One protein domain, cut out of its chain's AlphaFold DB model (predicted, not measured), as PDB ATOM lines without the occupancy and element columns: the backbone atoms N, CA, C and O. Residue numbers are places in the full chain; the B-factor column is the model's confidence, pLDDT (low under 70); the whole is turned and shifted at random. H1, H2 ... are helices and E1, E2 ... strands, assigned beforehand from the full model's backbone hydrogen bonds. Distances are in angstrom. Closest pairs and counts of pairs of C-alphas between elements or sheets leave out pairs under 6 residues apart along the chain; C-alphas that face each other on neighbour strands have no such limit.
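AT A GLANCE: This is residues 38 to 98 of the 116 residues of an uncharacterized protein of Maioricimonas rarisocia (UniProt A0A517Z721). Two hairpins join through E1 and E3 into one curled antiparallel sheet, E2 E1 E3 E4, with two short helices off it. 61 residues are printed, mixed in class, with four named strands, then two named helices. The whole is compact, radius of gyration of the C-alphas 11.8 A, spanning 33 by 26 by 19 A.

HOW THE PARTS SIT: E1, residues 38 to 42, and E2, residues 48 to 52, form a hairpin. E3, residues 67 to 75, is antiparallel to E1 and forms a hairpin with E4, residues 80 to 83. N 40 and O 49, N 41 and O 70, and N 73 and O 82 are within hydrogen-bond range, 2.8 A each. H1, residues 87 to 92, and H2, residues 94 to 97, are not on the sheet. In H1 every O i to N i+4 pair is within that range.

IN THESE COORDINATES: E1 begins at C-alpha 38 (17.531, -50.619, -0.463); E3 is 23.8 A long; H2 ends at C-alpha 97 (32.269, -49.911, -9.463).

THE WHOLE: The printed part has no cut; the link E2 to E3 is long.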
ATOM      1  N   MET A  38      16.148 -50.475  -0.016       89.50
ATOM      2  CA  MET A  38      17.531 -50.619  -0.463       89.50
ATOM      3  C   MET A  38      18.409 -51.051   0.710       89.50
ATOM      4  O   MET A  38      18.119 -50.750   1.870       89.50
ATOM      5  N   VAL A  39      19.502 -51.750   0.404       92.31
ATOM      6  CA  VAL A  39      20.544 -52.052   1.384       92.31
ATOM      7  C   VAL A  39      21.500 -50.868   1.493       92.31
ATOM      8  O   VAL A  39      22.087 -50.429   0.504       92.31
ATOM      9  N   TYR A  40      21.672 -50.372   2.709       92.94
ATOM     10  CA  TYR A  40      22.680 -49.394   3.083       92.94
ATOM     11  C   TYR A  40      23.852 -50.091   3.771       92.94
ATOM     12  O   TYR A  40      23.669 -51.080   4.472       92.94
ATOM     13  N   PHE A  41      25.051 -49.558   3.577       93.31
ATOM     14  CA  PHE A  41      26.263 -49.910   4.302       93.31
ATOM     15  C   PHE A  41      26.554 -48.797   5.307       93.31
ATOM     16  O   PHE A  41      26.683 -47.633   4.914       93.31
ATOM     17  N   ASP A  42      26.661 -49.131   6.587       93.88
ATOM     18  CA  ASP A  42      27.110 -48.189   7.602       93.88
ATOM     19  C   ASP A  42      28.635 -48.071   7.556       93.88
ATOM     20  O   ASP A  42      29.379 -49.003   7.847       93.88
ATOM     21  N   THR A  43      29.128 -46.891   7.196       91.75
ATOM     22  CA  THR A  43      30.570 -46.616   7.160       91.75
ATOM     23  C   THR A  43      31.228 -46.592   8.543       91.75
ATOM     24  O   THR A  43      32.449 -46.749   8.616       91.75
ATOM     25  N   ALA A  44      30.453 -46.432   9.621       91.44
ATOM     26  CA  ALA A  44      30.951 -46.452  10.993       91.44
ATOM     27  C   ALA A  44      31.058 -47.880  11.550       91.44
ATOM     28  O   ALA A  44      32.150 -48.279  11.961       91.44
ATOM     29  N   SER A  45      29.967 -48.657  11.539       90.56
ATOM     30  CA  SER A  45      29.958 -50.034  12.064       90.56
ATOM     31  C   SER A  45      30.455 -51.085  11.065       90.56
ATOM     32  O   SER A  45      30.910 -52.149  11.478       90.56
ATOM     33  N   ARG A  46      30.450 -50.773   9.760       90.50
ATOM     34  CA  ARG A  46      30.665 -51.712   8.639       90.50
ATOM     35  C   ARG A  46      29.577 -52.777   8.495       90.50
ATOM     36  O   ARG A  46      29.801 -53.781   7.822       90.50
ATOM     37  N   GLU A  47      28.416 -52.549   9.092       91.38
ATOM     38  CA  GLU A  47      27.247 -53.416   8.962       91.38
ATOM     39  C   GLU A  47      26.349 -52.962   7.812       91.38
ATOM     40  O   GLU A  47      26.498 -51.867   7.257       91.38
ATOM     41  N   THR A  48      25.398 -53.813   7.436       92.25
ATOM     42  CA  THR A  48      24.408 -53.501   6.410       92.25
ATOM     43  C   THR A  48      22.997 -53.486   6.963       92.25
ATOM     44  O   THR A  48      22.614 -54.319   7.777       92.25
ATOM     45  N   LEU A  49      22.201 -52.526   6.496       91.19
ATOM     46  CA  LEU A  49      20.819 -52.341   6.924       91.19
ATOM     47  C   LEU A  49      19.908 -52.227   5.709       91.19
ATOM     48  O   LEU A  49      20.191 -51.473   4.781       91.19
ATOM     49  N   THR A  50      18.784 -52.941   5.722       91.25
ATOM     50  CA  THR A  50      17.743 -52.774   4.699       91.25
ATOM     51  C   THR A  50      16.748 -51.727   5.177       91.25
ATOM     52  O   THR A  50      16.041 -51.952   6.156       91.25
ATOM     53  N   LEU A  51      16.690 -50.585   4.495       89.38
ATOM     54  CA  LEU A  51      15.820 -49.464   4.853       89.38
ATOM     55  C   LEU A  51      15.038 -48.977   3.625       89.38
ATOM     56  O   LEU A  51      15.456 -49.229   2.490       89.38
ATOM     57  N   PRO A  52      13.908 -48.272   3.816       88.56
ATOM     58  CA  PRO A  52      13.270 -47.523   2.741       88.56
ATOM     59  C   PRO A  52      14.273 -46.584   2.067       88.56
ATOM     60  O   PRO A  52      15.107 -45.974   2.738       88.56
ATOM     61  N   VAL A  53      14.183 -46.454   0.747       84.62
ATOM     62  CA  VAL A  53      15.002 -45.521  -0.027       84.62
ATOM     63  C   VAL A  53      14.730 -44.104   0.478       84.62
ATOM     64  O   VAL A  53      13.629 -43.573   0.334       84.62
ATOM     65  N   GLY A  54      15.745 -43.508   1.101       77.75
ATOM     66  CA  GLY A  54      15.739 -42.127   1.573       77.75
ATOM     67  C   GLY A  54      16.320 -41.153   0.547       77.75
ATOM     68  O   GLY A  54      17.021 -41.554  -0.381       77.75
ATOM     69  N   GLY A  55      16.036 -39.860   0.728       74.88
ATOM     70  CA  GLY A  55      16.501 -38.806  -0.179       74.88
ATOM     71  C   GLY A  55      17.998 -38.517  -0.060       74.88
ATOM     72  O   GLY A  55      18.736 -38.643  -1.035       74.88
ATOM     73  N   ASP A  56      18.462 -38.132   1.131       80.31
ATOM     74  CA  ASP A  56      19.839 -37.671   1.290       80.31
ATOM     75  C   ASP A  56      20.814 -38.810   1.611       80.31
ATOM     76  O   ASP A  56      20.614 -39.576   2.553       80.31
ATOM     77  N   VAL A  57      21.936 -38.851   0.885       83.50
ATOM     78  CA  VAL A  57      23.073 -39.743   1.151       83.50
ATOM     79  C   VAL A  57      24.323 -38.925   1.522       83.50
ATOM     80  O   VAL A  57      24.617 -37.942   0.841       83.50
ATOM     81  N   PRO A  58      25.071 -39.283   2.583       86.81
ATOM     82  CA  PRO A  58      24.794 -40.371   3.521       86.81
ATOM     83  C   PRO A  58      23.500 -40.150   4.325       86.81
ATOM     84  O   PRO A  58      23.215 -39.028   4.770       86.81
ATOM     85  N   ALA A  59      22.725 -41.221   4.484       89.81
ATOM     86  CA  ALA A  59      21.499 -41.256   5.268       89.81
ATOM     87  C   ALA A  59      21.825 -41.406   6.763       89.81
ATOM     88  O   ALA A  59      22.913 -41.854   7.139       89.81
ATOM     89  N   ALA A  60      20.891 -40.992   7.618       90.31
ATOM     90  CA  ALA A  60      21.043 -41.112   9.062       90.31
ATOM     91  C   ALA A  60      20.819 -42.561   9.517       90.31
ATOM     92  O   ALA A  60      19.821 -43.180   9.151       90.31
ATOM     93  N   HIS A  61      21.726 -43.079  10.341       90.25
ATOM     94  CA  HIS A  61      21.556 -44.353  11.019       90.25
ATOM     95  C   HIS A  61      20.360 -44.260  11.978       90.25
ATOM     96  O   HIS A  61      20.320 -43.329  12.790       90.25
ATOM     97  N   PRO A  62      19.396 -45.197  11.930       87.56
ATOM     98  CA  PRO A  62      18.141 -45.084  12.678       87.56
ATOM     99  C   PRO A  62      18.346 -45.042  14.198       87.56
ATOM    100  O   PRO A  62      17.617 -44.347  14.896       87.56
ATOM    101  N   GLU A  63      19.358 -45.748  14.707       89.31
ATOM    102  CA  GLU A  63      19.628 -45.813  16.150       89.31
ATOM    103  C   GLU A  63      20.497 -44.662  16.677       89.31
ATOM    104  O   GLU A  63      20.277 -44.176  17.783       89.31
ATOM    105  N   THR A  64      21.492 -44.211  15.904       89.75
ATOM    106  CA  THR A  64      22.497 -43.243  16.379       89.75
ATOM    107  C   THR A  64      22.253 -41.826  15.863       89.75
ATOM    108  O   THR A  64      22.853 -40.876  16.365       89.75
ATOM    109  N   GLY A  65      21.413 -41.665  14.836       90.25
ATOM    110  CA  GLY A  65      21.170 -40.399  14.143       90.25
ATOM    111  C   GLY A  65      22.352 -39.892  13.306       90.25
ATOM    112  O   GLY A  65      22.245 -38.840  12.674       90.25
ATOM    113  N   GLN A  66      23.481 -40.605  13.276       91.19
ATOM    114  CA  GLN A  66      24.668 -40.191  12.530       91.19
ATOM    115  C   GLN A  66      24.499 -40.455  11.034       91.19
ATOM    116  O   GLN A  66      23.966 -41.483  10.630       91.19
ATOM    117  N   ARG A  67      24.983 -39.545  10.186       91.56
ATOM    118  CA  ARG A  67      24.885 -39.673   8.724       91.56
ATOM    119  C   ARG A  67      26.010 -40.539   8.166       91.56
ATOM    120  O   ARG A  67      26.960 -40.023   7.583       91.56
ATOM    121  N   THR A  68      25.913 -41.844   8.382       92.50
ATOM    122  CA  THR A  68      26.962 -42.820   8.043       92.50
ATOM    123  C   THR A  68      26.509 -43.881   7.043       92.50
ATOM    124  O   THR A  68      27.352 -44.610   6.516       92.50
ATOM    125  N   LEU A  69      25.209 -43.940   6.738       92.56
ATOM    126  CA  LEU A  69      24.627 -44.920   5.828       92.56
ATOM    127  C   LEU A  69      24.805 -44.496   4.372       92.56
ATOM    128  O   LEU A  69      24.260 -43.482   3.934       92.56
ATOM    129  N   VAL A  70      25.522 -45.293   3.593       93.19
ATOM    130  CA  VAL A  70      25.675 -45.096   2.144       93.19
ATOM    131  C   VAL A  70      25.014 -46.243   1.384       93.19
ATOM    132  O   VAL A  70      24.933 -47.340   1.927       93.19
ATOM    133  N   PRO A  71      24.536 -46.041   0.144       92.44
ATOM    134  CA  PRO A  71      24.005 -47.140  -0.658       92.44
ATOM    135  C   PRO A  71      25.016 -48.284  -0.744       92.44
ATOM    136  O   PRO A  71      26.199 -48.033  -0.973       92.44
ATOM    137  N   ALA A  72      24.573 -49.523  -0.561       93.50
ATOM    138  CA  ALA A  72      25.421 -50.695  -0.715       93.50
ATOM    139  C   ALA A  72      25.258 -51.310  -2.109       93.50
ATOM    140  O   ALA A  72      24.209 -51.211  -2.743       93.50
ATOM    141  N   ARG A  73      26.303 -51.985  -2.582       93.56
ATOM    142  CA  ARG A  73      26.279 -52.801  -3.795       93.56
ATOM    143  C   ARG A  73      26.834 -54.188  -3.505       93.56
ATOM    144  O   ARG A  73      27.813 -54.334  -2.774       93.56
ATOM    145  N   TYR A  74      26.210 -55.205  -4.079       94.69
ATOM    146  CA  TYR A  74      26.513 -56.604  -3.800       94.69
ATOM    147  C   TYR A  74      27.597 -57.141  -4.736       94.69
ATOM    148  O   TYR A  74      27.515 -56.986  -5.958       94.69
ATOM    149  N   CYS A  75      28.603 -57.811  -4.176       94.75
ATOM    150  CA  CYS A  75      29.569 -58.586  -4.940       94.75
ATOM    151  C   CYS A  75      29.108 -60.048  -5.024       94.75
ATOM    152  O   CYS A  75      29.139 -60.729  -4.001       94.75
ATOM    153  N   PRO A  76      28.761 -60.575  -6.212       93.62
ATOM    154  CA  PRO A  76      28.311 -61.960  -6.341       93.62
ATOM    155  C   PRO A  76      29.406 -62.992  -6.047       93.62
ATOM    156  O   PRO A  76      29.090 -64.062  -5.555       93.62
ATOM    157  N   ASP A  77      30.676 -62.668  -6.301       95.00
ATOM    158  CA  ASP A  77      31.773 -63.633  -6.132       95.00
ATOM    159  C   ASP A  77      32.303 -63.694  -4.693       95.00
ATOM    160  O   ASP A  77      32.855 -64.702  -4.269       95.00
ATOM    161  N   CYS A  78      32.170 -62.595  -3.944       92.88
ATOM    162  CA  CYS A  78      32.532 -62.535  -2.527       92.88
ATOM    163  C   CYS A  78      31.332 -62.790  -1.614       92.88
ATOM    164  O   CYS A  78      31.520 -62.843  -0.403       92.88
ATOM    165  N   GLU A  79      30.131 -62.849  -2.194       93.19
ATOM    166  CA  GLU A  79      28.846 -62.932  -1.503       93.19
ATOM    167  C   GLU A  79      28.703 -61.900  -0.377       93.19
ATOM    168  O   GLU A  79      28.259 -62.189   0.729       93.19
ATOM    169  N   HIS A  80      29.125 -60.663  -0.657       92.25
ATOM    170  CA  HIS A  80      29.213 -59.612   0.352       92.25
ATOM    171  C   HIS A  80      28.761 -58.255  -0.181       92.25
ATOM    172  O   HIS A  80      28.953 -57.917  -1.354       92.25
ATOM    173  N   TRP A  81      28.175 -57.462   0.710       92.62
ATOM    174  CA  TRP A  81      27.759 -56.095   0.442       92.62
ATOM    175  C   TRP A  81      28.913 -55.118   0.680       92.62
ATOM    176  O   TRP A  81      29.607 -55.181   1.688       92.62
ATOM    177  N   HIS A  82      29.106 -54.182  -0.242       93.62
ATOM    178  CA  HIS A  82      30.136 -53.151  -0.152       93.62
ATOM    179  C   HIS A  82      29.514 -51.764  -0.254       93.62
ATOM    180  O   HIS A  82      28.524 -51.581  -0.960       93.62
ATOM    181  N   ALA A  83      30.129 -50.770   0.383       92.81
ATOM    182  CA  ALA A  83      29.771 -49.374   0.174       92.81
ATOM    183  C   ALA A  83      29.856 -49.006  -1.317       92.81
ATOM    184  O   ALA A  83      30.879 -49.231  -1.970       92.81
ATOM    185  N   SER A  84      28.791 -48.411  -1.847       91.06
ATOM    186  CA  SER A  84      28.831 -47.787  -3.161       91.06
ATOM    187  C   SER A  84      29.755 -46.573  -3.095       91.06
ATOM    188  O   SER A  84      29.573 -45.720  -2.220       91.06
ATOM    189  N   PRO A  85      30.711 -46.435  -4.026       86.50
ATOM    190  CA  PRO A  85      31.506 -45.225  -4.104       86.50
ATOM    191  C   PRO A  85      30.600 -44.024  -4.413       86.50
ATOM    192  O   PRO A  85      29.606 -44.176  -5.139       86.50
ATOM    193  N   PRO A  86      30.937 -42.828  -3.908       86.25
ATOM    194  CA  PRO A  86      30.214 -41.615  -4.249       86.25
ATOM    195  C   PRO A  86      30.422 -41.259  -5.729       86.25
ATOM    196  O   PRO A  86      31.366 -41.708  -6.388       86.25
ATOM    197  N   LEU A  87      29.505 -40.459  -6.277       87.00
ATOM    198  CA  LEU A  87      29.456 -40.190  -7.714       87.00
ATOM    199  C   LEU A  87      30.736 -39.524  -8.242       87.00
ATOM    200  O   LEU A  87      31.160 -39.830  -9.352       87.00
ATOM    201  N   ASP A  88      31.371 -38.651  -7.461       89.88
ATOM    202  CA  ASP A  88      32.622 -37.989  -7.835       89.88
ATOM    203  C   ASP A  88      33.781 -38.989  -7.984       89.88
ATOM    204  O   ASP A  88      34.557 -38.896  -8.937       89.88
ATOM    205  N   VAL A  89      33.854 -39.994  -7.104       90.94
ATOM    206  CA  VAL A  89      34.822 -41.093  -7.212       90.94
ATOM    207  C   VAL A  89      34.528 -41.920  -8.458       90.94
ATOM    208  O   VAL A  89      35.437 -42.175  -9.240       90.94
ATOM    209  N   LEU A  90      33.259 -42.257  -8.707       89.50
ATOM    210  CA  LEU A  90      32.851 -43.000  -9.905       89.50
ATOM    211  C   LEU A  90      33.151 -42.260 -11.216       89.50
ATOM    212  O   LEU A  90      33.441 -42.899 -12.226       89.50
ATOM    213  N   GLN A  91      33.055 -40.929 -11.221       93.19
ATOM    214  CA  GLN A  91      33.376 -40.105 -12.387       93.19
ATOM    215  C   GLN A  91      34.883 -40.041 -12.651       93.19
ATOM    216  O   GLN A  91      35.296 -40.008 -13.809       93.19
ATOM    217  N   ARG A  92      35.701 -40.022 -11.594       95.31
ATOM    218  CA  ARG A  92      37.169 -40.009 -11.702       95.31
ATOM    219  C   ARG A  92      37.730 -41.381 -12.044       95.31
ATOM    220  O   ARG A  92      38.645 -41.482 -12.855       95.31
ATOM    221  N   ASP A  93      37.178 -42.420 -11.431       93.94
ATOM    222  CA  ASP A  93      37.560 -43.803 -11.654       93.94
ATOM    223  C   ASP A  93      36.322 -44.705 -11.794       93.94
ATOM    224  O   ASP A  93      35.785 -45.224 -10.808       93.94
ATOM    225  N   PRO A  94      35.890 -44.979 -13.035       90.25
ATOM    226  CA  PRO A  94      34.792 -45.902 -13.291       90.25
ATOM    227  C   PRO A  94      35.039 -47.328 -12.772       90.25
ATOM    228  O   PRO A  94      34.073 -48.057 -12.532       90.25
ATOM    229  N   ARG A  95      36.303 -47.742 -12.570       91.75
ATOM    230  CA  ARG A  95      36.642 -49.071 -12.027       91.75
ATOM    231  C   ARG A  95      36.306 -49.196 -10.548       91.75
ATOM    232  O   ARG A  95      36.175 -50.316 -10.069       91.75
ATOM    233  N   SER A  96      36.059 -48.087  -9.853       91.75
ATOM    234  CA  SER A  96      35.558 -48.096  -8.477       91.75
ATOM    235  C   SER A  96      34.178 -48.767  -8.346       91.75
ATOM    236  O   SER A  96      33.758 -49.089  -7.242       91.75
ATOM    237  N   ARG A  97      33.475 -49.054  -9.456       91.94
ATOM    238  CA  ARG A  97      32.269 -49.911  -9.463       91.94
ATOM    239  C   ARG A  97      32.558 -51.399  -9.248       91.94
ATOM    240  O   ARG A  97      31.612 -52.178  -9.146       91.94
ATOM    241  N   ASN A  98      33.824 -51.797  -9.216       95.44
ATOM    242  CA  ASN A  98      34.239 -53.173  -9.008       95.44
ATOM    243  C   ASN A  98      34.513 -53.445  -7.528       95.44
ATOM    244  O   ASN A  98      34.877 -52.555  -6.764       95.44
TER     245      ASN A  98